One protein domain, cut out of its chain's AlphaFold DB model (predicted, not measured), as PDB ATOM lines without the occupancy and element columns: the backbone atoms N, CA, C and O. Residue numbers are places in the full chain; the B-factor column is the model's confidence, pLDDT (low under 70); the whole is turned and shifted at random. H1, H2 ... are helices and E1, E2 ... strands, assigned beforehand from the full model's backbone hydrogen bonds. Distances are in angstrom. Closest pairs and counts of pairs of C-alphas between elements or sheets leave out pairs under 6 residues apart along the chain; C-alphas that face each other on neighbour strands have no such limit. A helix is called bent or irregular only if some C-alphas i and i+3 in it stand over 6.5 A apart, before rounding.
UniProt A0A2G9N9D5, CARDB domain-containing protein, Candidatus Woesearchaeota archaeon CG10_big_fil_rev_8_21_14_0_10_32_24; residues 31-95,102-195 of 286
ATOM      1  N   ILE A  31     115.742 214.176 175.694       95.62
ATOM      2  CA  ILE A  31     115.775 214.979 176.912       95.62
ATOM      3  C   ILE A  31     117.130 214.851 177.602       95.62
ATOM      4  O   ILE A  31     117.764 213.790 177.613       95.62
ATOM      5  N   ILE A  32     117.552 215.931 178.251       94.31
ATOM      6  CA  ILE A  32     118.717 215.947 179.126       94.31
ATOM      7  C   ILE A  32     118.306 216.261 180.566       94.31
ATOM      8  O   ILE A  32     117.506 217.152 180.847       94.31
ATOM      9  N   THR A  33     118.868 215.516 181.512       94.75
ATOM     10  CA  THR A  33     118.676 215.737 182.951       94.75
ATOM     11  C   THR A  33     120.022 215.863 183.640       94.75
ATOM     12  O   THR A  33     121.015 215.316 183.169       94.75
ATOM     13  N   THR A  34     120.077 216.591 184.753       93.44
ATOM     14  CA  THR A  34     121.301 216.747 185.548       93.44
ATOM     15  C   THR A  34     121.207 216.000 186.869       93.44
ATOM     16  O   THR A  34     120.141 215.870 187.472       93.44
ATOM     17  N   GLY A  35     122.349 215.484 187.313       91.69
ATOM     18  CA  GLY A  35     122.538 214.977 188.662       91.69
ATOM     19  C   GLY A  35     122.946 216.086 189.627       91.69
ATOM     20  O   GLY A  35     122.974 217.270 189.292       91.69
ATOM     21  N   THR A  36     123.306 215.691 190.846       93.12
ATOM     22  CA  THR A  36     123.811 216.623 191.858       93.12
ATOM     23  C   THR A  36     125.175 217.178 191.437       93.12
ATOM     24  O   THR A  36     126.107 216.386 191.266       93.12
ATOM     25  N   PRO A  37     125.331 218.506 191.310       91.00
ATOM     26  CA  PRO A  37     126.623 219.119 191.023       91.00
ATOM     27  C   PRO A  37     127.653 218.853 192.123       91.00
ATOM     28  O   PRO A  37     127.331 218.852 193.313       91.00
ATOM     29  N   GLU A  38     128.908 218.693 191.723       89.19
ATOM     30  CA  GLU A  38     130.061 218.513 192.597       89.19
ATOM     31  C   GLU A  38     131.024 219.688 192.405       89.19
ATOM     32  O   GLU A  38     131.544 219.915 191.312       89.19
ATOM     33  N   VAL A  39     131.285 220.431 193.481       86.81
ATOM     34  CA  VAL A  39     132.379 221.407 193.514       86.81
ATOM     35  C   VAL A  39     133.667 220.631 193.767       86.81
ATOM     36  O   VAL A  39     133.812 219.983 194.806       86.81
ATOM     37  N   LEU A  40     134.574 220.652 192.797       85.19
ATOM     38  CA  LEU A  40     135.824 219.902 192.858       85.19
ATOM     39  C   LEU A  40     136.846 220.619 193.740       85.19
ATOM     40  O   LEU A  40     136.647 221.746 194.191       85.19
ATOM     41  N   LEU A  41     137.969 219.960 194.017       80.25
ATOM     42  CA  LEU A  41     139.075 220.645 194.675       80.25
ATOM     43  C   LEU A  41     139.576 221.751 193.747       80.25
ATOM     44  O   LEU A  41     139.942 221.472 192.610       80.25
ATOM     45  N   GLN A  42     139.601 222.983 194.250       76.50
ATOM     46  CA  GLN A  42     140.211 224.099 193.539       76.50
ATOM     47  C   GLN A  42     141.688 223.785 193.272       76.50
ATOM     48  O   GLN A  42     142.468 223.614 194.214       76.50
ATOM     49  N   THR A  43     142.049 223.701 191.994       64.12
ATOM     50  CA  THR A  43     143.428 223.618 191.510       64.12
ATOM     51  C   THR A  43     143.682 224.869 190.689       64.12
ATOM     52  O   THR A  43     143.076 225.060 189.637       64.12
ATOM     53  N   GLY A  44     144.514 225.766 191.204       69.75
ATOM     54  CA  GLY A  44     144.778 227.039 190.548       69.75
ATOM     55  C   GLY A  44     143.774 228.132 190.882       69.75
ATOM     56  O   GLY A  44     143.241 228.241 191.989       69.75
ATOM     57  N   PHE A  45     143.571 228.994 189.895       74.19
ATOM     58  CA  PHE A  45     142.839 230.250 190.038       74.19
ATOM     59  C   PHE A  45     141.324 230.090 189.901       74.19
ATOM     60  O   PHE A  45     140.575 230.974 190.311       74.19
ATOM     61  N   GLU A  46     140.872 228.977 189.329       80.31
ATOM     62  CA  GLU A  46     139.471 228.722 189.021       80.31
ATOM     63  C   GLU A  46     138.937 227.592 189.911       80.31
ATOM     64  O   GLU A  46     139.620 226.608 190.197       80.31
ATOM     65  N   GLN A  47     137.708 227.757 190.389       85.31
ATOM     66  CA  GLN A  47     136.959 226.715 191.065       85.31
ATOM     67  C   GLN A  47     136.301 225.828 190.017       85.31
ATOM     68  O   GLN A  47     135.394 226.241 189.297       85.31
ATOM     69  N   ASP A  48     136.744 224.585 189.983       85.81
ATOM     70  CA  ASP A  48     136.215 223.567 189.098       85.81
ATOM     71  C   ASP A  48     134.891 222.994 189.625       85.81
ATOM     72  O   ASP A  48     134.744 222.699 190.816       85.81
ATOM     73  N   VAL A  49     133.920 222.822 188.734       86.94
ATOM     74  CA  VAL A  49     132.588 222.278 189.008       86.94
ATOM     75  C   VAL A  49     132.284 221.188 187.990       86.94
ATOM     76  O   VAL A  49     132.367 221.392 186.779       86.94
ATOM     77  N   PHE A  50     131.905 220.016 188.485       88.62
ATOM     78  CA  PHE A  50     131.412 218.919 187.668       88.62
ATOM     79  C   PHE A  50     129.902 218.783 187.849       88.62
ATOM     80  O   PHE A  50     129.410 218.717 188.972       88.62
ATOM     81  N   ILE A  51     129.159 218.724 186.746       89.56
ATOM     82  CA  ILE A  51     127.709 218.530 186.768       89.56
ATOM     83  C   ILE A  51     127.418 217.224 186.025       89.56
ATOM     84  O   ILE A  51     127.526 217.191 184.801       89.56
ATOM     85  N   PRO A  52     127.080 216.132 186.737       91.25
ATOM     86  CA  PRO A  52     126.641 214.906 186.089       91.25
ATOM     87  C   PRO A  52     125.394 215.177 185.247       91.25
ATOM     88  O   PRO A  52     124.546 215.981 185.643       91.25
ATOM     89  N   TYR A  53     125.242 214.479 184.131       91.94
ATOM     90  CA  TYR A  53     124.047 214.582 183.299       91.94
ATOM     91  C   TYR A  53     123.712 213.244 182.647       91.94
ATOM     92  O   TYR A  53     124.551 212.350 182.569       91.94
ATOM     93  N   THR A  54     122.478 213.106 182.189       93.56
ATOM     94  CA  THR A  54     121.983 211.921 181.492       93.56
ATOM     95  C   THR A  54     121.179 212.376 180.290       93.56
ATOM     96  O   THR A  54     120.296 213.223 180.430       93.56
ATOM     97  N   ILE A  55     121.484 211.806 179.127       94.94
ATOM     98  CA  ILE A  55     120.702 211.985 177.901       94.94
ATOM     99  C   ILE A  55     119.770 210.785 177.774       94.94
ATOM    100  O   ILE A  55     120.234 209.649 177.863       94.94
ATOM    101  N   THR A  56     118.486 211.015 177.549       96.56
ATOM    102  CA  THR A  56     117.481 209.957 177.411       96.56
ATOM    103  C   THR A  56     116.702 210.167 176.126       96.56
ATOM    104  O   THR A  56     116.250 211.275 175.855       96.56
ATOM    105  N   ASN A  57     116.507 209.101 175.353       97.25
ATOM    106  CA  ASN A  57     115.560 209.135 174.244       97.25
ATOM    107  C   ASN A  57     114.159 208.802 174.775       97.25
ATOM    108  O   ASN A  57     113.874 207.639 175.039       97.25
ATOM    109  N   ILE A  58     113.297 209.798 174.958       96.62
ATOM    110  CA  ILE A  58     111.895 209.621 175.380       96.62
ATOM    111  C   ILE A  58     110.931 209.469 174.195       96.62
ATOM    112  O   ILE A  58     109.731 209.290 174.404       96.62
ATOM    113  N   GLY A  59     111.451 209.514 172.966       94.69
ATOM    114  CA  GLY A  59     110.679 209.358 171.744       94.69
ATOM    115  C   GLY A  59     110.355 207.902 171.418       94.69
ATOM    116  O   GLY A  59     110.752 206.961 172.107       94.69
ATOM    117  N   ASP A  60     109.648 207.721 170.307       94.00
ATOM    118  CA  ASP A  60     109.124 206.422 169.872       94.00
ATOM    119  C   ASP A  60     110.045 205.692 168.880       94.00
ATOM    120  O   ASP A  60     109.843 204.508 168.608       94.00
ATOM    121  N   GLU A  61     111.072 206.367 168.355       94.44
ATOM    122  CA  GLU A  61     112.052 205.789 167.428       94.44
ATOM    123  C   GLU A  61     113.472 205.808 168.003       94.44
ATOM    124  O   GLU A  61     113.828 206.724 168.746       94.44
ATOM    125  N   PRO A  62     114.329 204.833 167.648       94.88
ATOM    126  CA  PRO A  62     115.738 204.876 168.008       94.88
ATOM    127  C   PRO A  62     116.455 206.085 167.398       94.88
ATOM    128  O   PRO A  62     116.376 206.324 166.193       94.88
ATOM    129  N   VAL A  63     117.248 206.783 168.208       93.62
ATOM    130  CA  VAL A  63     118.102 207.890 167.762       93.62
ATOM    131  C   VAL A  63     119.536 207.410 167.667       93.62
ATOM    132  O   VAL A  63     120.097 206.948 168.656       93.62
ATOM    133  N   THR A  64     120.141 207.533 166.485       91.38
ATOM    134  CA  THR A  64     121.575 207.281 166.289       91.38
ATOM    135  C   THR A  64     122.283 208.598 166.045       91.38
ATOM    136  O   THR A  64     122.110 209.198 164.988       91.38
ATOM    137  N   SER A  65     123.077 209.044 167.013       87.94
ATOM    138  CA  SER A  65     123.750 210.338 166.946       87.94
ATOM    139  C   SER A  65     125.100 210.303 167.659       87.94
ATOM    140  O   SER A  65     125.502 209.315 168.282       87.94
ATOM    141  N   ARG A  66     125.827 211.406 167.508       82.88
ATOM    142  CA  ARG A  66     127.054 211.736 168.236       82.88
ATOM    143  C   ARG A  66     126.741 212.317 169.615       82.88
ATOM    144  O   ARG A  66     127.641 212.394 170.452       82.88
ATOM    145  N   PHE A  67     125.484 212.736 169.806       82.56
ATOM    146  CA  PHE A  67     124.980 213.434 170.985       82.56
ATOM    147  C   PHE A  67     125.859 214.633 171.330       82.56
ATOM    148  O   PHE A  67     126.388 214.739 172.437       82.56
ATOM    149  N   SER A  68     126.076 215.498 170.334       78.62
ATOM    150  CA  SER A  68     126.837 216.729 170.510       78.62
ATOM    151  C   SER A  68     126.261 217.521 171.673       78.62
ATOM    152  O   SER A  68     125.047 217.662 171.804       78.62
ATOM    153  N   LEU A  69     127.150 218.004 172.532       78.75
ATOM    154  CA  LEU A  69     126.800 218.697 173.754       78.75
ATOM    155  C   LEU A  69     127.449 220.069 173.748       78.75
ATOM    156  O   LEU A  69     128.662 220.210 173.554       78.75
ATOM    157  N   LYS A  70     126.649 221.089 174.016       81.75
ATOM    158  CA  LYS A  70     127.137 222.452 174.187       81.75
ATOM    159  C   LYS A  70     127.020 222.882 175.638       81.75
ATOM    160  O   LYS A  70     126.022 222.597 176.292       81.75
ATOM    161  N   MET A  71     128.050 223.584 176.108       73.56
ATOM    162  CA  MET A  71     128.196 224.029 177.495       73.56
ATOM    163  C   MET A  71     128.381 225.555 177.560       73.56
ATOM    164  O   MET A  71     129.514 226.037 177.540       73.56
ATOM    165  N   PRO A  72     127.304 226.358 177.572       64.88
ATOM    166  CA  PRO A  72     127.395 227.780 177.879       64.88
ATOM    167  C   PRO A  72     127.730 228.005 179.364       64.88
ATOM    168  O   PRO A  72     127.153 227.356 180.235       64.88
ATOM    169  N   GLN A  73     128.617 228.963 179.650       65.38
ATOM    170  CA  GLN A  73     128.881 229.485 180.997       65.38
ATOM    171  C   GLN A  73     128.470 230.961 181.032       65.38
ATOM    172  O   GLN A  73     128.948 231.726 180.200       65.38
ATOM    173  N   ASP A  74     127.583 231.369 181.948       61.22
ATOM    174  CA  ASP A  74     127.233 232.777 182.239       61.22
ATOM    175  C   ASP A  74     127.044 233.696 181.010       61.22
ATOM    176  O   ASP A  74     127.496 234.843 180.984       61.22
ATOM    177  N   ASN A  75     126.410 233.193 179.942       49.34
ATOM    178  CA  ASN A  75     126.267 233.882 178.646       49.34
ATOM    179  C   ASN A  75     127.592 234.342 177.988       49.34
ATOM    180  O   ASN A  75     127.574 235.055 176.981       49.34
ATOM    181  N   GLN A  76     128.743 233.927 178.517       48.62
ATOM    182  CA  GLN A  76     130.078 234.181 177.996       48.62
ATOM    183  C   GLN A  76     130.563 232.935 177.254       48.62
ATOM    184  O   GLN A  76     130.859 231.883 177.814       48.62
ATOM    185  N   TRP A  77     130.638 233.059 175.934       46.62
ATOM    186  CA  TRP A  77     131.129 232.011 175.053       46.62
ATOM    187  C   TRP A  77     132.634 231.769 175.257       46.62
ATOM    188  O   TRP A  77     133.464 232.442 174.646       46.62
ATOM    189  N   ARG A  78     133.008 230.742 176.025       49.12
ATOM    190  CA  ARG A  78     134.290 230.037 175.843       49.12
ATOM    191  C   ARG A  78     134.036 228.808 174.967       49.12
ATOM    192  O   ARG A  78     133.913 227.685 175.430       49.12
ATOM    193  N   GLY A  79     133.809 229.092 173.685       41.28
ATOM    194  CA  GLY A  79     133.186 228.199 172.712       41.28
ATOM    195  C   GLY A  79     133.905 226.884 172.438       41.28
ATOM    196  O   GLY A  79     134.994 226.867 171.870       41.28
ATOM    197  N   GLY A  80     133.202 225.790 172.713       51.62
ATOM    198  CA  GLY A  80     133.395 224.497 172.075       51.62
ATOM    199  C   GLY A  80     132.127 223.658 172.221       51.62
ATOM    200  O   GLY A  80     131.617 223.511 173.329       51.62
ATOM    201  N   SER A  81     131.606 223.120 171.117       56.03
ATOM    202  CA  SER A  81     130.704 221.966 171.182       56.03
ATOM    203  C   SER A  81     131.578 220.744 171.445       56.03
ATOM    204  O   SER A  81     132.536 220.492 170.710       56.03
ATOM    205  N   ALA A  82     131.299 220.020 172.521       62.75
ATOM    206  CA  ALA A  82     131.993 218.787 172.843       62.75
ATOM    207  C   ALA A  82     131.182 217.612 172.309       62.75
ATOM    208  O   ALA A  82     129.964 217.570 172.441       62.75
ATOM    209  N   ASN A  83     131.863 216.638 171.720       69.12
ATOM    210  CA  ASN A  83     131.245 215.377 171.352       69.12
ATOM    211  C   ASN A  83     131.627 214.364 172.425       69.12
ATOM    212  O   ASN A  83     132.750 213.846 172.395       69.12
ATOM    213  N   PRO A  84     130.738 214.113 173.394       66.25
ATOM    214  CA  PRO A  84     131.092 213.366 174.581       66.25
ATOM    215  C   PRO A  84     131.511 211.927 174.244       66.25
ATOM    216  O   PRO A  84     132.337 211.342 174.927       66.25
ATOM    217  N   LEU A  85     131.054 211.378 173.117       63.50
ATOM    218  CA  LEU A  85     131.466 210.052 172.667       63.50
ATOM    219  C   LEU A  85     132.936 209.941 172.276       63.50
ATOM    220  O   LEU A  85     133.507 208.882 172.506       63.50
ATOM    221  N   TYR A  86     133.590 210.997 171.776       60.56
ATOM    222  CA  TYR A  86     135.030 210.913 171.482       60.56
ATOM    223  C   TYR A  86     135.851 210.588 172.730       60.56
ATOM    224  O   TYR A  86     136.906 209.960 172.628       60.56
ATOM    225  N   THR A  87     135.381 210.997 173.911       55.47
ATOM    226  CA  THR A  87     136.089 210.736 175.165       55.47
ATOM    227  C   THR A  87     135.855 209.307 175.664       55.47
ATOM    228  O   THR A  87     136.754 208.741 176.285       55.47
ATOM    229  N   TYR A  88     134.725 208.679 175.307       58.28
ATOM    230  CA  TYR A  88     134.472 207.249 175.538       58.28
ATOM    231  C   TYR A  88     135.205 206.341 174.547       58.28
ATOM    232  O   TYR A  88     135.677 205.269 174.925       58.28
ATOM    233  N   THR A  89     135.275 206.736 173.278       50.66
ATOM    234  CA  THR A  89     135.707 205.852 172.186       50.66
ATOM    235  C   THR A  89     137.169 205.986 171.821       50.66
ATOM    236  O   THR A  89     137.644 205.157 171.058       50.66
ATOM    237  N   GLY A  90     137.860 207.005 172.336       53.34
ATOM    238  CA  GLY A  90     139.299 207.180 172.204       53.34
ATOM    239  C   GLY A  90     139.834 207.013 170.781       53.34
ATOM    240  O   GLY A  90     140.432 205.990 170.492       53.34
ATOM    241  N   ASP A  91     139.737 208.061 169.962       47.59
ATOM    242  CA  ASP A  91     140.687 208.335 168.872       47.59
ATOM    243  C   ASP A  91     140.922 209.860 168.864       47.59
ATOM    244  O   ASP A  91     139.972 210.626 168.734       47.59
ATOM    245  N   ILE A  92     142.115 210.431 169.081       40.28
ATOM    246  CA  ILE A  92     143.489 209.912 169.080       40.28
ATOM    247  C   ILE A  92     144.145 210.255 170.432       40.28
ATOM    248  O   ILE A  92     144.420 211.425 170.704       40.28
ATOM    249  N   LYS A  93     144.487 209.260 171.262       39.91
ATOM    250  CA  LYS A  93     145.634 209.409 172.176       39.91
ATOM    251  C   LYS A  93     146.836 208.725 171.548       39.91
ATOM    252  O   LYS A  93     146.767 207.591 171.083       39.91
ATOM    253  N   THR A  94     147.949 209.448 171.563       40.38
ATOM    254  CA  THR A  94     149.304 208.910 171.458       40.38
ATOM    255  C   THR A  94     149.425 207.558 172.163       40.38
ATOM    256  O   THR A  94     148.899 207.378 173.259       40.38
ATOM    257  N   VAL A  95     150.139 206.637 171.514       34.09
ATOM    258  CA  VAL A  95     150.454 205.270 171.951       34.09
ATOM    259  C   VAL A  95     150.616 205.169 173.480       34.09
ATOM    260  O   VAL A  95     151.586 205.694 174.022       34.09
ATOM    261  N   PRO A 102     136.610 199.495 178.210       64.31
ATOM    262  CA  PRO A 102     137.078 198.598 177.151       64.31
ATOM    263  C   PRO A 102     135.939 197.791 176.499       64.31
ATOM    264  O   PRO A 102     136.135 197.190 175.447       64.31
ATOM    265  N   GLN A 103     134.757 197.763 177.126       66.00
ATOM    266  CA  GLN A 103     133.573 197.040 176.662       66.00
ATOM    267  C   GLN A 103     132.630 197.890 175.789       66.00
ATOM    268  O   GLN A 103     131.769 197.317 175.126       66.00
ATOM    269  N   GLY A 104     132.804 199.218 175.734       77.81
ATOM    270  CA  GLY A 104     131.951 200.135 174.964       77.81
ATOM    271  C   GLY A 104     131.382 201.285 175.796       77.81
ATOM    272  O   GLY A 104     131.815 201.527 176.914       77.81
ATOM    273  N   VAL A 105     130.407 202.003 175.249       83.75
ATOM    274  CA  VAL A 105     129.696 203.096 175.925       83.75
ATOM    275  C   VAL A 105     128.596 202.502 176.817       83.75
ATOM    276  O   VAL A 105     127.827 201.680 176.312       83.75
ATOM    277  N   PRO A 106     128.514 202.861 178.111       89.12
ATOM    278  CA  PRO A 106     127.458 202.375 178.995       89.12
ATOM    279  C   PRO A 106     126.108 202.994 178.615       89.12
ATOM    280  O   PRO A 106     125.991 204.212 178.508       89.12
ATOM    281  N   ILE A 107     125.096 202.152 178.429       92.69
ATOM    282  CA  ILE A 107     123.700 202.516 178.179       92.69
ATOM    283  C   ILE A 107     122.849 201.910 179.292       92.69
ATOM    284  O   ILE A 107     122.972 200.723 179.587       92.69
ATOM    285  N   ILE A 108     121.967 202.704 179.890       94.00
ATOM    286  CA  ILE A 108     120.940 202.222 180.816       94.00
ATOM    287  C   ILE A 108     119.718 201.828 179.986       94.00
ATOM    288  O   ILE A 108     119.129 202.664 179.296       94.00
ATOM    289  N   GLY A 109     119.375 200.542 180.028       92.00
ATOM    290  CA  GLY A 109     118.193 199.983 179.384       92.00
ATOM    291  C   GLY A 109     116.890 200.371 180.084       92.00
ATOM    292  O   GLY A 109     116.878 200.879 181.200       92.00
ATOM    293  N   THR A 110     115.764 200.063 179.441       91.19
ATOM    294  CA  THR A 110     114.412 200.331 179.973       91.19
ATOM    295  C   THR A 110     114.073 199.552 181.248       91.19
ATOM    296  O   THR A 110     113.049 199.791 181.881       91.19
ATOM    297  N   ASP A 111     114.875 198.543 181.567       92.00
ATOM    298  CA  ASP A 111     114.812 197.710 182.764       92.00
ATOM    299  C   ASP A 111     115.762 198.195 183.875       92.00
ATOM    300  O   ASP A 111     115.989 197.465 184.840       92.00
ATOM    301  N   ASP A 112     116.317 199.403 183.730       90.81
ATOM    302  CA  ASP A 112     117.360 199.984 184.581       90.81
ATOM    303  C   ASP A 112     118.652 199.145 184.628       90.81
ATOM    304  O   ASP A 112     119.471 199.283 185.542       90.81
ATOM    305  N   ILE A 113     118.865 198.263 183.641       90.94
ATOM    306  CA  ILE A 113     120.084 197.461 183.532       90.94
ATOM    307  C   ILE A 113     121.079 198.168 182.616       90.94
ATOM    308  O   ILE A 113     120.789 198.484 181.462       90.94
ATOM    309  N   GLU A 114     122.289 198.380 183.129       91.56
ATOM    310  CA  GLU A 114     123.405 198.872 182.330       91.56
ATOM    311  C   GLU A 114     123.905 197.784 181.370       91.56
ATOM    312  O   GLU A 114     124.190 196.649 181.765       91.56
ATOM    313  N   TYR A 115     124.058 198.145 180.100       90.94
ATOM    314  CA  TYR A 115     124.733 197.343 179.093       90.94
ATOM    315  C   TYR A 115     125.706 198.206 178.286       90.94
ATOM    316  O   TYR A 115     125.617 199.428 178.273       90.94
ATOM    317  N   PHE A 116     126.649 197.576 177.585       88.31
ATOM    318  CA  PHE A 116     127.664 198.300 176.819       88.31
ATOM    319  C   PHE A 116     127.391 198.222 175.321       88.31
ATOM    320  O   PHE A 116     127.264 197.133 174.753       88.31
ATOM    321  N   GLN A 117     127.333 199.381 174.669       86.75
ATOM    322  CA  GLN A 117     127.225 199.491 173.220       86.75
ATOM    323  C   GLN A 117     128.578 199.877 172.620       86.75
ATOM    324  O   GLN A 117     129.213 200.848 173.027       86.75
ATOM    325  N   LYS A 118     129.041 199.133 171.613       84.56
ATOM    326  CA  LYS A 118     130.230 199.535 170.856       84.56
ATOM    327  C   LYS A 118     129.871 200.728 169.974       84.56
ATOM    328  O   LYS A 118     129.001 200.601 169.118       84.56
ATOM    329  N   ALA A 119     130.565 201.848 170.149       80.19
ATOM    330  CA  ALA A 119     130.338 203.000 169.295       80.19
ATOM    331  C   ALA A 119     130.802 202.724 167.857       80.19
ATOM    332  O   ALA A 119     131.784 202.008 167.622       80.19
ATOM    333  N   VAL A 120     130.085 203.292 166.897       79.56
ATOM    334  CA  VAL A 120     130.291 203.044 165.471       79.56
ATOM    335  C   VAL A 120     130.964 204.261 164.849       79.56
ATOM    336  O   VAL A 120     130.326 205.303 164.696       79.56
ATOM    337  N   SER A 121     132.249 204.132 164.494       73.38
ATOM    338  CA  SER A 121     132.933 205.118 163.645       73.38
ATOM    339  C   SER A 121     132.461 204.949 162.208       73.38
ATOM    340  O   SER A 121     132.519 203.848 161.656       73.38
ATOM    341  N   ASN A 122     132.028 206.047 161.601       67.12
ATOM    342  CA  ASN A 122     131.781 206.110 160.172       67.12
ATOM    343  C   ASN A 122     132.964 206.844 159.534       67.12
ATOM    344  O   ASN A 122     133.024 208.076 159.566       67.12
ATOM    345  N   ASP A 123     133.920 206.101 158.978       69.00
ATOM    346  CA  ASP A 123     134.983 206.703 158.176       69.00
ATOM    347  C   ASP A 123     134.377 207.169 156.848       69.00
ATOM    348  O   ASP A 123     133.805 206.376 156.094       69.00
ATOM    349  N   ILE A 124     134.488 208.461 156.545       64.12
ATOM    350  CA  ILE A 124     133.985 209.015 155.288       64.12
ATOM    351  C   ILE A 124     135.158 209.168 154.331       64.12
ATOM    352  O   ILE A 124     136.130 209.855 154.626       64.12
ATOM    353  N   PHE A 125     135.059 208.572 153.144       61.34
ATOM    354  CA  PHE A 125     136.048 208.787 152.094       61.34
ATOM    355  C   PHE A 125     135.787 210.127 151.390       61.34
ATOM    356  O   PHE A 125     134.816 210.263 150.641       61.34
ATOM    357  N   GLN A 126     136.644 211.125 151.610       60.88
ATOM    358  CA  GLN A 126     136.583 212.421 150.931       60.88
ATOM    359  C   GLN A 126     137.897 212.719 150.208       60.88
ATOM    360  O   GLN A 126     138.975 212.662 150.786       60.88
ATOM    361  N   LYS A 127     137.806 213.074 148.918       74.31
ATOM    362  CA  LYS A 127     138.942 213.520 148.082       74.31
ATOM    363  C   LYS A 127     140.168 212.582 148.068       74.31
ATOM    364  O   LYS A 127     141.278 213.046 147.838       74.31
ATOM    365  N   GLY A 128     139.974 211.276 148.240       74.81
ATOM    366  CA  GLY A 128     141.072 210.303 148.220       74.81
ATOM    367  C   GLY A 128     141.582 209.882 149.601       74.81
ATOM    368  O   GLY A 128     142.438 209.005 149.664       74.81
ATOM    369  N   GLU A 129     141.051 210.455 150.684       69.69
ATOM    370  CA  GLU A 129     141.448 210.154 152.062       69.69
ATOM    371  C   GLU A 129     140.242 209.717 152.902       69.69
ATOM    372  O   GLU A 129     139.114 210.164 152.685       69.69
ATOM    373  N   TYR A 130     140.480 208.831 153.869       63.91
ATOM    374  CA  TYR A 130     139.498 208.526 154.904       63.91
ATOM    375  C   TYR A 130     139.546 209.622 155.968       63.91
ATOM    376  O   TYR A 130     140.575 209.833 156.607       63.91
ATOM    377  N   VAL A 131     138.424 210.307 156.155       61.53
ATOM    378  CA  VAL A 131     138.202 211.245 157.250       61.53
ATOM    379  C   VAL A 131     137.438 210.488 158.329       61.53
ATOM    380  O   VAL A 131     136.271 210.142 158.138       61.53
ATOM    381  N   SER A 132     138.107 210.211 159.448       62.03
ATOM    382  CA  SER A 132     137.440 209.676 160.636       62.03
ATOM    383  C   SER A 132     136.434 210.711 161.129       62.03
ATOM    384  O   SER A 132     136.766 211.889 161.296       62.03
ATOM    385  N   THR A 133     135.189 210.287 161.311       68.25
ATOM    386  CA  THR A 133     134.170 211.136 161.919       68.25
ATOM    387  C   THR A 133     133.824 210.646 163.309       68.25
ATOM    388  O   THR A 133     134.180 209.533 163.689       68.25
ATOM    389  N   ALA A 134     133.155 211.499 164.080       69.94
ATOM    390  CA  ALA A 134     132.758 211.162 165.431       69.94
ATOM    391  C   ALA A 134     131.994 209.843 165.441       69.94
ATOM    392  O   ALA A 134     131.060 209.682 164.643       69.94
ATOM    393  N   PRO A 135     132.353 208.922 166.340       76.00
ATOM    394  CA  PRO A 135     131.579 207.720 166.494       76.00
ATOM    395  C   PRO A 135     130.176 208.060 166.986       76.00
ATOM    396  O   PRO A 135     129.953 209.044 167.691       76.00
ATOM    397  N   THR A 136     129.236 207.216 166.589       85.31
ATOM    398  CA  THR A 136     127.824 207.313 166.952       85.31
ATOM    399  C   THR A 136     127.433 206.149 167.849       85.31
ATOM    400  O   THR A 136     128.057 205.083 167.822       85.31
ATOM    401  N   ILE A 137     126.387 206.355 168.633       89.25
ATOM    402  CA  ILE A 137     125.669 205.316 169.373       89.25
ATOM    403  C   ILE A 137     124.172 205.502 169.143       89.25
ATOM    404  O   ILE A 137     123.713 206.584 168.777       89.25
ATOM    405  N   THR A 138     123.425 204.425 169.344       93.50
ATOM    406  CA  THR A 138     121.976 204.378 169.204       93.50
ATOM    407  C   THR A 138     121.327 204.272 170.577       93.50
ATOM    408  O   THR A 138     121.575 203.291 171.281       93.50
ATOM    409  N   LEU A 139     120.459 205.226 170.912       95.44
ATOM    410  CA  LEU A 139     119.529 205.138 172.037       95.44
ATOM    411  C   LEU A 139     118.164 204.704 171.518       95.44
ATOM    412  O   LEU A 139     117.529 205.422 170.742       95.44
ATOM    413  N   LYS A 140     117.695 203.526 171.925       96.50
ATOM    414  CA  LYS A 140     116.306 203.112 171.683       96.50
ATOM    415  C   LYS A 140     115.351 203.915 172.576       96.50
ATOM    416  O   LYS A 140     115.806 204.540 173.534       96.50
ATOM    417  N   PRO A 141     114.038 203.865 172.298       96.75
ATOM    418  CA  PRO A 141     113.036 204.437 173.188       96.75
ATOM    419  C   PRO A 141     113.256 204.039 174.652       96.75
ATOM    420  O   PRO A 141     113.366 202.854 174.975       96.75
ATOM    421  N   ASN A 142     113.284 205.045 175.520       96.19
ATOM    422  CA  ASN A 142     113.522 205.000 176.963       96.19
ATOM    423  C   ASN A 142     114.903 204.486 177.406       96.19
ATOM    424  O   ASN A 142     115.095 204.198 178.586       96.19
ATOM    425  N   GLU A 143     115.878 204.378 176.503       97.50
ATOM    426  CA  GLU A 143     117.272 204.144 176.888       97.50
ATOM    427  C   GLU A 143     117.969 205.458 177.242       97.50
ATOM    428  O   GLU A 143     117.666 206.521 176.691       97.50
ATOM    429  N   SER A 144     118.926 205.370 178.165       96.06
ATOM    430  CA  SER A 144     119.661 206.528 178.665       96.06
ATOM    431  C   SER A 144     121.171 206.349 178.568       96.06
ATOM    432  O   SER A 144     121.706 205.265 178.790       96.06
ATOM    433  N   LEU A 145     121.865 207.445 178.289       93.06
ATOM    434  CA  LEU A 145     123.315 207.570 178.287       93.06
ATOM    435  C   LEU A 145     123.741 208.424 179.493       93.06
ATOM    436  O   LEU A 145     123.599 209.652 179.443       93.06
ATOM    437  N   PRO A 146     124.216 207.805 180.587       92.19
ATOM    438  CA  PRO A 146     124.610 208.525 181.791       92.19
ATOM    439  C   PRO A 146     126.063 209.022 181.732       92.19
ATOM    440  O   PRO A 146     126.970 208.307 181.309       92.19
ATOM    441  N   PHE A 147     126.290 210.217 182.274       87.94
ATOM    442  CA  PHE A 147     127.601 210.818 182.515       87.94
ATOM    443  C   PHE A 147     127.711 211.149 183.998       87.94
ATOM    444  O   PHE A 147     127.163 212.130 184.504       87.94
ATOM    445  N   THR A 148     128.395 210.278 184.724       88.31
ATOM    446  CA  THR A 148     128.406 210.236 186.186       88.31
ATOM    447  C   THR A 148     129.698 210.805 186.768       88.31
ATOM    448  O   THR A 148     130.654 211.108 186.062       88.31
ATOM    449  N   VAL A 149     129.791 210.881 188.098       82.75
ATOM    450  CA  VAL A 149     131.039 211.248 188.797       82.75
ATOM    451  C   VAL A 149     132.220 210.340 188.443       82.75
ATOM    452  O   VAL A 149     133.369 210.782 188.454       82.75
ATOM    453  N   ALA A 150     131.961 209.085 188.060       81.06
ATOM    454  CA  ALA A 150     133.009 208.186 187.589       81.06
ATOM    455  C   ALA A 150     133.609 208.661 186.258       81.06
ATOM    456  O   ALA A 150     134.719 208.268 185.904       81.06
ATOM    457  N   ASP A 151     132.879 209.467 185.490       77.75
ATOM    458  CA  ASP A 151     133.241 209.983 184.172       77.75
ATOM    459  C   ASP A 151     134.044 211.283 184.217       77.75
ATOM    460  O   ASP A 151     134.698 211.615 183.233       77.75
ATOM    461  N   ARG A 152     134.113 211.957 185.370       75.12
ATOM    462  CA  ARG A 152     134.776 213.258 185.568       75.12
ATOM    463  C   ARG A 152     136.140 213.413 184.883       75.12
ATOM    464  O   ARG A 152     136.424 214.467 184.335       75.12
ATOM    465  N   GLY A 153     136.990 212.383 184.899       70.19
ATOM    466  CA  GLY A 153     138.329 212.437 184.289       70.19
ATOM    467  C   GLY A 153     138.351 212.507 182.753       70.19
ATOM    468  O   GLY A 153     139.426 212.615 182.166       70.19
ATOM    469  N   PHE A 154     137.187 212.406 182.110       65.31
ATOM    470  CA  PHE A 154     137.013 212.305 180.661       65.31
ATOM    471  C   PHE A 154     136.074 213.380 180.100       65.31
ATOM    472  O   PHE A 154     135.887 213.423 178.888       65.31
ATOM    473  N   PHE A 155     135.501 214.248 180.942       67.88
ATOM    474  CA  PHE A 155     134.568 215.301 180.532       67.88
ATOM    475  C   PHE A 155     135.089 216.691 180.857       67.88
ATOM    476  O   PHE A 155     135.928 216.865 181.740       67.88
ATOM    477  N   ASN A 156     134.564 217.680 180.129       65.06
ATOM    478  CA  ASN A 156     134.826 219.078 180.427       65.06
ATOM    479  C   ASN A 156     134.230 219.410 181.796       65.06
ATOM    480  O   ASN A 156     133.038 219.222 182.042       65.06
ATOM    481  N   ILE A 157     135.103 219.871 182.674       77.69
ATOM    482  CA  ILE A 157     134.782 220.468 183.961       77.69
ATOM    483  C   ILE A 157     134.513 221.953 183.701       77.69
ATOM    484  O   ILE A 157     135.169 222.560 182.850       77.69
ATOM    485  N   PHE A 158     133.540 222.541 184.395       81.69
ATOM    486  CA  PHE A 158     133.348 223.986 184.354       81.69
ATOM    487  C   PHE A 158     134.328 224.650 185.307       81.69
ATOM    488  O   PHE A 158     134.263 224.404 186.508       81.69
ATOM    489  N   SER A 159     135.186 225.521 184.796       82.94
ATOM    490  CA  SER A 159     136.130 226.271 185.619       82.94
ATOM    491  C   SER A 159     135.609 227.690 185.843       82.94
ATOM    492  O   SER A 159     135.277 228.420 184.904       82.94
ATOM    493  N   VAL A 160     135.459 228.072 187.109       82.50
ATOM    494  CA  VAL A 160     134.802 229.314 187.526       82.50
ATOM    495  C   VAL A 160     135.785 230.186 188.299       82.50
ATOM    496  O   VAL A 160     136.203 229.847 189.401       82.50
ATOM    497  N   ALA A 161     136.161 231.332 187.737       78.69
ATOM    498  CA  ALA A 161     137.150 232.223 188.353       78.69
ATOM    499  C   ALA A 161     136.601 233.038 189.540       78.69
ATOM    500  O   ALA A 161     137.351 233.482 190.417       78.69
ATOM    501  N   ASP A 162     135.293 233.284 189.562       81.31
ATOM    502  CA  ASP A 162     134.643 234.164 190.524       81.31
ATOM    503  C   ASP A 162     133.786 233.396 191.527       81.31
ATOM    504  O   ASP A 162     133.301 232.301 191.270       81.31
ATOM    505  N   SER A 163     133.657 233.967 192.726       86.88
ATOM    506  CA  SER A 163     132.667 233.483 193.685       86.88
ATOM    507  C   SER A 163     131.331 234.144 193.382       86.88
ATOM    508  O   SER A 163     131.295 235.342 193.094       86.88
ATOM    509  N   GLY A 164     130.242 233.411 193.557       88.00
ATOM    510  CA  GLY A 164     128.897 233.936 193.367       88.00
ATOM    511  C   GLY A 164     127.955 232.908 192.774       88.00
ATOM    512  O   GLY A 164     128.266 231.721 192.704       88.00
ATOM    513  N   GLU A 165     126.782 233.378 192.372       90.75
ATOM    514  CA  GLU A 165     125.812 232.570 191.648       90.75
ATOM    515  C   GLU A 165     126.210 232.487 190.170       90.75
ATOM    516  O   GLU A 165     126.406 233.514 189.522       90.75
ATOM    517  N   HIS A 166     126.322 231.262 189.662       87.00
ATOM    518  CA  HIS A 166     126.657 230.949 188.278       87.00
ATOM    519  C   HIS A 166     125.583 230.060 187.666       87.00
ATOM    520  O   HIS A 166     125.004 229.203 188.346       87.00
ATOM    521  N   THR A 167     125.343 230.243 186.371       88.69
ATOM    522  CA  THR A 167     124.369 229.463 185.607       88.69
ATOM    523  C   THR A 167     125.087 228.618 184.559       88.69
ATOM    524  O   THR A 167     125.788 229.136 183.687       88.69
ATOM    525  N   PHE A 168     124.884 227.307 184.645       86.88
ATOM    526  CA  PHE A 168     125.456 226.300 183.758       86.88
ATOM    527  C   PHE A 168     124.355 225.682 182.918       86.88
ATOM    528  O   PHE A 168     123.350 225.225 183.464       86.88
ATOM    529  N   THR A 169     124.564 225.619 181.610       87.38
ATOM    530  CA  THR A 169     123.583 225.051 180.687       87.38
ATOM    531  C   THR A 169     124.205 223.893 179.919       87.38
ATOM    532  O   THR A 169     125.377 223.929 179.542       87.38
ATOM    533  N   TYR A 170     123.412 222.858 179.682       87.88
ATOM    534  CA  TYR A 170     123.718 221.795 178.740       87.88
ATOM    535  C   TYR A 170     122.650 221.773 177.658       87.88
ATOM    536  O   TYR A 170     121.466 221.809 177.977       87.88
ATOM    537  N   VAL A 171     123.079 221.679 176.401       90.00
ATOM    538  CA  VAL A 171     122.190 221.503 175.244       90.00
ATOM    539  C   VAL A 171     122.638 220.265 174.478       90.00
ATOM    540  O   VAL A 171     123.781 220.245 174.004       90.00
ATOM    541  N   VAL A 172     121.783 219.242 174.400       90.44
ATOM    542  CA  VAL A 172     121.992 218.072 173.534       90.44
ATOM    543  C   VAL A 172     121.483 218.381 172.128       90.44
ATOM    544  O   VAL A 172     120.528 219.124 171.971       90.44
ATOM    545  N   ASP A 173     122.183 217.870 171.117       87.94
ATOM    546  CA  ASP A 173     121.912 218.148 169.699       87.94
ATOM    547  C   ASP A 173     121.728 219.649 169.357       87.94
ATOM    548  O   ASP A 173     120.770 220.056 168.704       87.94
ATOM    549  N   PRO A 174     122.673 220.523 169.757       86.75
ATOM    550  CA  PRO A 174     122.548 221.971 169.565       86.75
ATOM    551  C   PRO A 174     122.517 222.409 168.090       86.75
ATOM    552  O   PRO A 174     122.218 223.571 167.812       86.75
ATOM    553  N   ASP A 175     122.888 221.516 167.169       86.81
ATOM    554  CA  ASP A 175     122.928 221.751 165.726       86.81
ATOM    555  C   ASP A 175     121.708 221.137 165.000       86.81
ATOM    556  O   ASP A 175     121.613 221.261 163.775       86.81
ATOM    557  N   ASN A 176     120.760 220.547 165.748       89.19
ATOM    558  CA  ASN A 176     119.516 219.939 165.254       89.19
ATOM    559  C   ASN A 176     119.777 218.851 164.189       89.19
ATOM    560  O   ASN A 176     119.129 218.824 163.136       89.19
ATOM    561  N   GLU A 177     120.790 218.002 164.406       87.19
ATOM    562  CA  GLU A 177     121.143 216.898 163.503       87.19
ATOM    563  C   GLU A 177     120.124 215.748 163.555       87.19
ATOM    564  O   GLU A 177     119.984 214.997 162.583       87.19
ATOM    565  N   VAL A 178     119.429 215.595 164.680       89.19
ATOM    566  CA  VAL A 178     118.327 214.660 164.895       89.19
ATOM    567  C   VAL A 178     117.018 215.422 164.681       89.19
ATOM    568  O   VAL A 178     116.871 216.557 165.102       89.19
ATOM    569  N   ASP A 179     116.070 214.813 163.965       91.38
ATOM    570  CA  ASP A 179     114.710 215.354 163.856       91.38
ATOM    571  C   ASP A 179     113.882 214.807 165.021       91.38
ATOM    572  O   ASP A 179     113.549 213.613 165.037       91.38
ATOM    573  N   GLU A 180     113.582 215.661 165.994       93.31
ATOM    574  CA  GLU A 180     112.963 215.259 167.256       93.31
ATOM    575  C   GLU A 180     111.440 215.501 167.284       93.31
ATOM    576  O   GLU A 180     110.849 216.158 166.410       93.31
ATOM    577  N   GLN A 181     110.756 214.904 168.265       94.00
ATOM    578  CA  GLN A 181     109.351 215.216 168.550       94.00
ATOM    579  C   GLN A 181     109.218 216.616 169.160       94.00
ATOM    580  O   GLN A 181     108.299 217.349 168.776       94.00
ATOM    581  N   ASP A 182     110.126 216.989 170.065       93.56
ATOM    582  CA  ASP A 182     110.152 218.284 170.738       93.56
ATOM    583  C   ASP A 182     111.583 218.833 170.885       93.56
ATOM    584  O   ASP A 182     112.259 218.626 171.882       93.56
ATOM    585  N   GLU A 183     111.993 219.664 169.926       93.12
ATOM    586  CA  GLU A 183     113.300 220.348 169.902       93.12
ATOM    587  C   GLU A 183     113.518 221.363 171.046       93.12
ATOM    588  O   GLU A 183     114.510 222.092 171.056       93.12
ATOM    589  N   THR A 184     112.566 221.508 171.976       93.06
ATOM    590  CA  THR A 184     112.638 222.479 173.081       93.06
ATOM    591  C   THR A 184     112.949 221.852 174.438       93.06
ATOM    592  O   THR A 184     113.128 222.587 175.413       93.06
ATOM    593  N   ASN A 185     113.037 220.521 174.523       93.81
ATOM    594  CA  ASN A 185     113.312 219.783 175.762       93.81
ATOM    595  C   ASN A 185     114.769 219.269 175.869       93.81
ATOM    596  O   ASN A 185     115.140 218.638 176.862       93.81
ATOM    597  N   ASN A 186     115.601 219.599 174.880       92.31
ATOM    598  CA  ASN A 186     117.005 219.206 174.770       92.31
ATOM    599  C   ASN A 186     117.972 220.127 175.551       92.31
ATOM    600  O   ASN A 186     119.194 219.981 175.461       92.31
ATOM    601  N   GLU A 187     117.446 221.049 176.365       93.25
ATOM    602  CA  GLU A 187     118.215 221.977 177.197       93.25
ATOM    603  C   GLU A 187     117.904 221.811 178.692       93.25
ATOM    604  O   GLU A 187     116.750 221.781 179.122       93.25
ATOM    605  N   VAL A 188     118.951 221.789 179.522       93.12
ATOM    606  CA  VAL A 188     118.835 221.843 180.984       93.12
ATOM    607  C   VAL A 188     119.798 222.867 181.562       93.12
ATOM    608  O   VAL A 188     120.951 222.972 181.149       93.12
ATOM    609  N   THR A 189     119.323 223.605 182.563       91.25
ATOM    610  CA  THR A 189     120.100 224.636 183.248       91.25
ATOM    611  C   THR A 189     120.176 224.362 184.747       91.25
ATOM    612  O   THR A 189     119.184 224.011 185.386       91.25
ATOM    613  N   VAL A 190     121.362 224.556 185.318       90.69
ATOM    614  CA  VAL A 190     121.660 224.424 186.745       90.69
ATOM    615  C   VAL A 190     122.249 225.733 187.242       90.69
ATOM    616  O   VAL A 190     123.172 226.278 186.647       90.69
ATOM    617  N   THR A 191     121.727 226.235 188.357       91.06
ATOM    618  CA  THR A 191     122.283 227.409 189.036       91.06
ATOM    619  C   THR A 191     122.998 226.965 190.302       91.06
ATOM    620  O   THR A 191     122.432 226.216 191.101       91.06
ATOM    621  N   LEU A 192     124.242 227.405 190.482       89.75
ATOM    622  CA  LEU A 192     125.060 227.055 191.636       89.75
ATOM    623  C   LEU A 192     125.725 228.286 192.230       89.75
ATOM    624  O   LEU A 192     126.280 229.105 191.504       89.75
ATOM    625  N   ASN A 193     125.754 228.369 193.557       90.75
ATOM    626  CA  ASN A 193     126.611 229.333 194.230       90.75
ATOM    627  C   ASN A 193     128.011 228.733 194.412       90.75
ATOM    628  O   ASN A 193     128.217 227.870 195.270       90.75
ATOM    629  N   VAL A 194     128.961 229.182 193.600       88.31
ATOM    630  CA  VAL A 194     130.346 228.712 193.585       88.31
ATOM    631  C   VAL A 194     131.191 229.561 194.533       88.31
ATOM    632  O   VAL A 194     131.068 230.784 194.584       88.31
ATOM    633  N   SER A 195     132.051 228.904 195.310       85.62
ATOM    634  CA  SER A 195     133.033 229.558 196.175       85.62
ATOM    635  C   SER A 195     134.419 229.403 195.561       85.62
ATOM    636  O   SER A 195     135.022 228.344 195.686       85.62
TER     637      SER A 195
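This is residues 31 to 95 and 102 to 195 of the 286 residues of the protein "CARDB domain-containing protein" of Candidatus Woesearchaeota archaeon CG10_big_fil_rev_8_21_14_0_10_32_24 (UniProt A0A2G9N9D5). A small sheet of short strands, E1, E3 and E10, makes the middle, with the long hairpin E12 and E13 beside E1 and the hairpin E5 and E6 beside E10. E2 runs on into E3 and pairs with E11 at one end, the pair E4 and E9 sits near the last residue of E3, and the small hairpin E7 and E8 lies far out at the other end. The printed part has 159 residues, in the order E1 E2 E3 E4 H1 E5 E6 E7 E8 E9 E10 H2 E11 E12 E13, mostly strand, though under half of the residues are in named elements; the strand pairs are antiparallel. It is compact, with a radius of gyration of the C-alphas of 16.6 A and spans of 48 by 38 by 29 A.

E1, residues 31 to 34, is the antiparallel neighbour of E3, residues 53 to 57, with N 33 and O 54 at 2.9 A. E2, residues 47 to 50, runs on into E3 at 29 degrees. E3 is the inner strand; E10, residues 144 to 147, is its other neighbour, with N 145 and O 55 at 2.8 A. E4, residues 63 to 65, pairs with E9, residues 137 to 139, through N 63 and O 139 at 2.9 A. H1, residues 84 to 89, has 1 of 2 O i to N i+4 pairs within hydrogen-bond range; H2, residues 149 to 154, has 0 of 2, but 2 of 3 O i to N i+3 pairs. H2 is irregular: C-alphas 150 and 153 are 7.6 A apart. The helices are close but not clearly touching, about perpendicular at 80 degrees; their closest C-alphas, of Thr 87 and Phe 154, are 5.8 A apart. The hairpin E5, residues 105 to 108, and E6, residues 114 to 117, has N 107 and O 115 at 2.8 A; the closest C-alphas of E5 and E10, of Ile 108 and Ser 144, are 5.0 A apart. The hairpin E7, residues 123 to 126, and E8, residues 129 to 132, has N 124 and O 131 at 2.9 A. E11, residues 158 to 160, pairs with E2 through N 49 and O 158 at 2.8 A. The hairpin E12, residues 164 to 172, and E13, residues 187 to 194, has N 168 and O 190 at 2.8 A; the closest C-alphas of E1 and E13, of Ile 32 and Val 188, are 6.2 A apart.

E1 begins at C-alpha 31, (115.775, 214.979, 176.912). E3 is 13.6 A long, E12 26.3 A and E13 21.5 A, which ends at C-alpha 194, (130.346, 228.712, 193.585).

The C-alphas farthest apart, of Gly 128 and Gly 164, are 52.4 A apart. Residues 96 to 101 are not printed, a gap of 15.8 A between C-alphas 95 and 102. The links E1 to E2, E4 to H1 and E12 to E13 are long. Confidence is under 70 in 42 residues, among them 72 to 95.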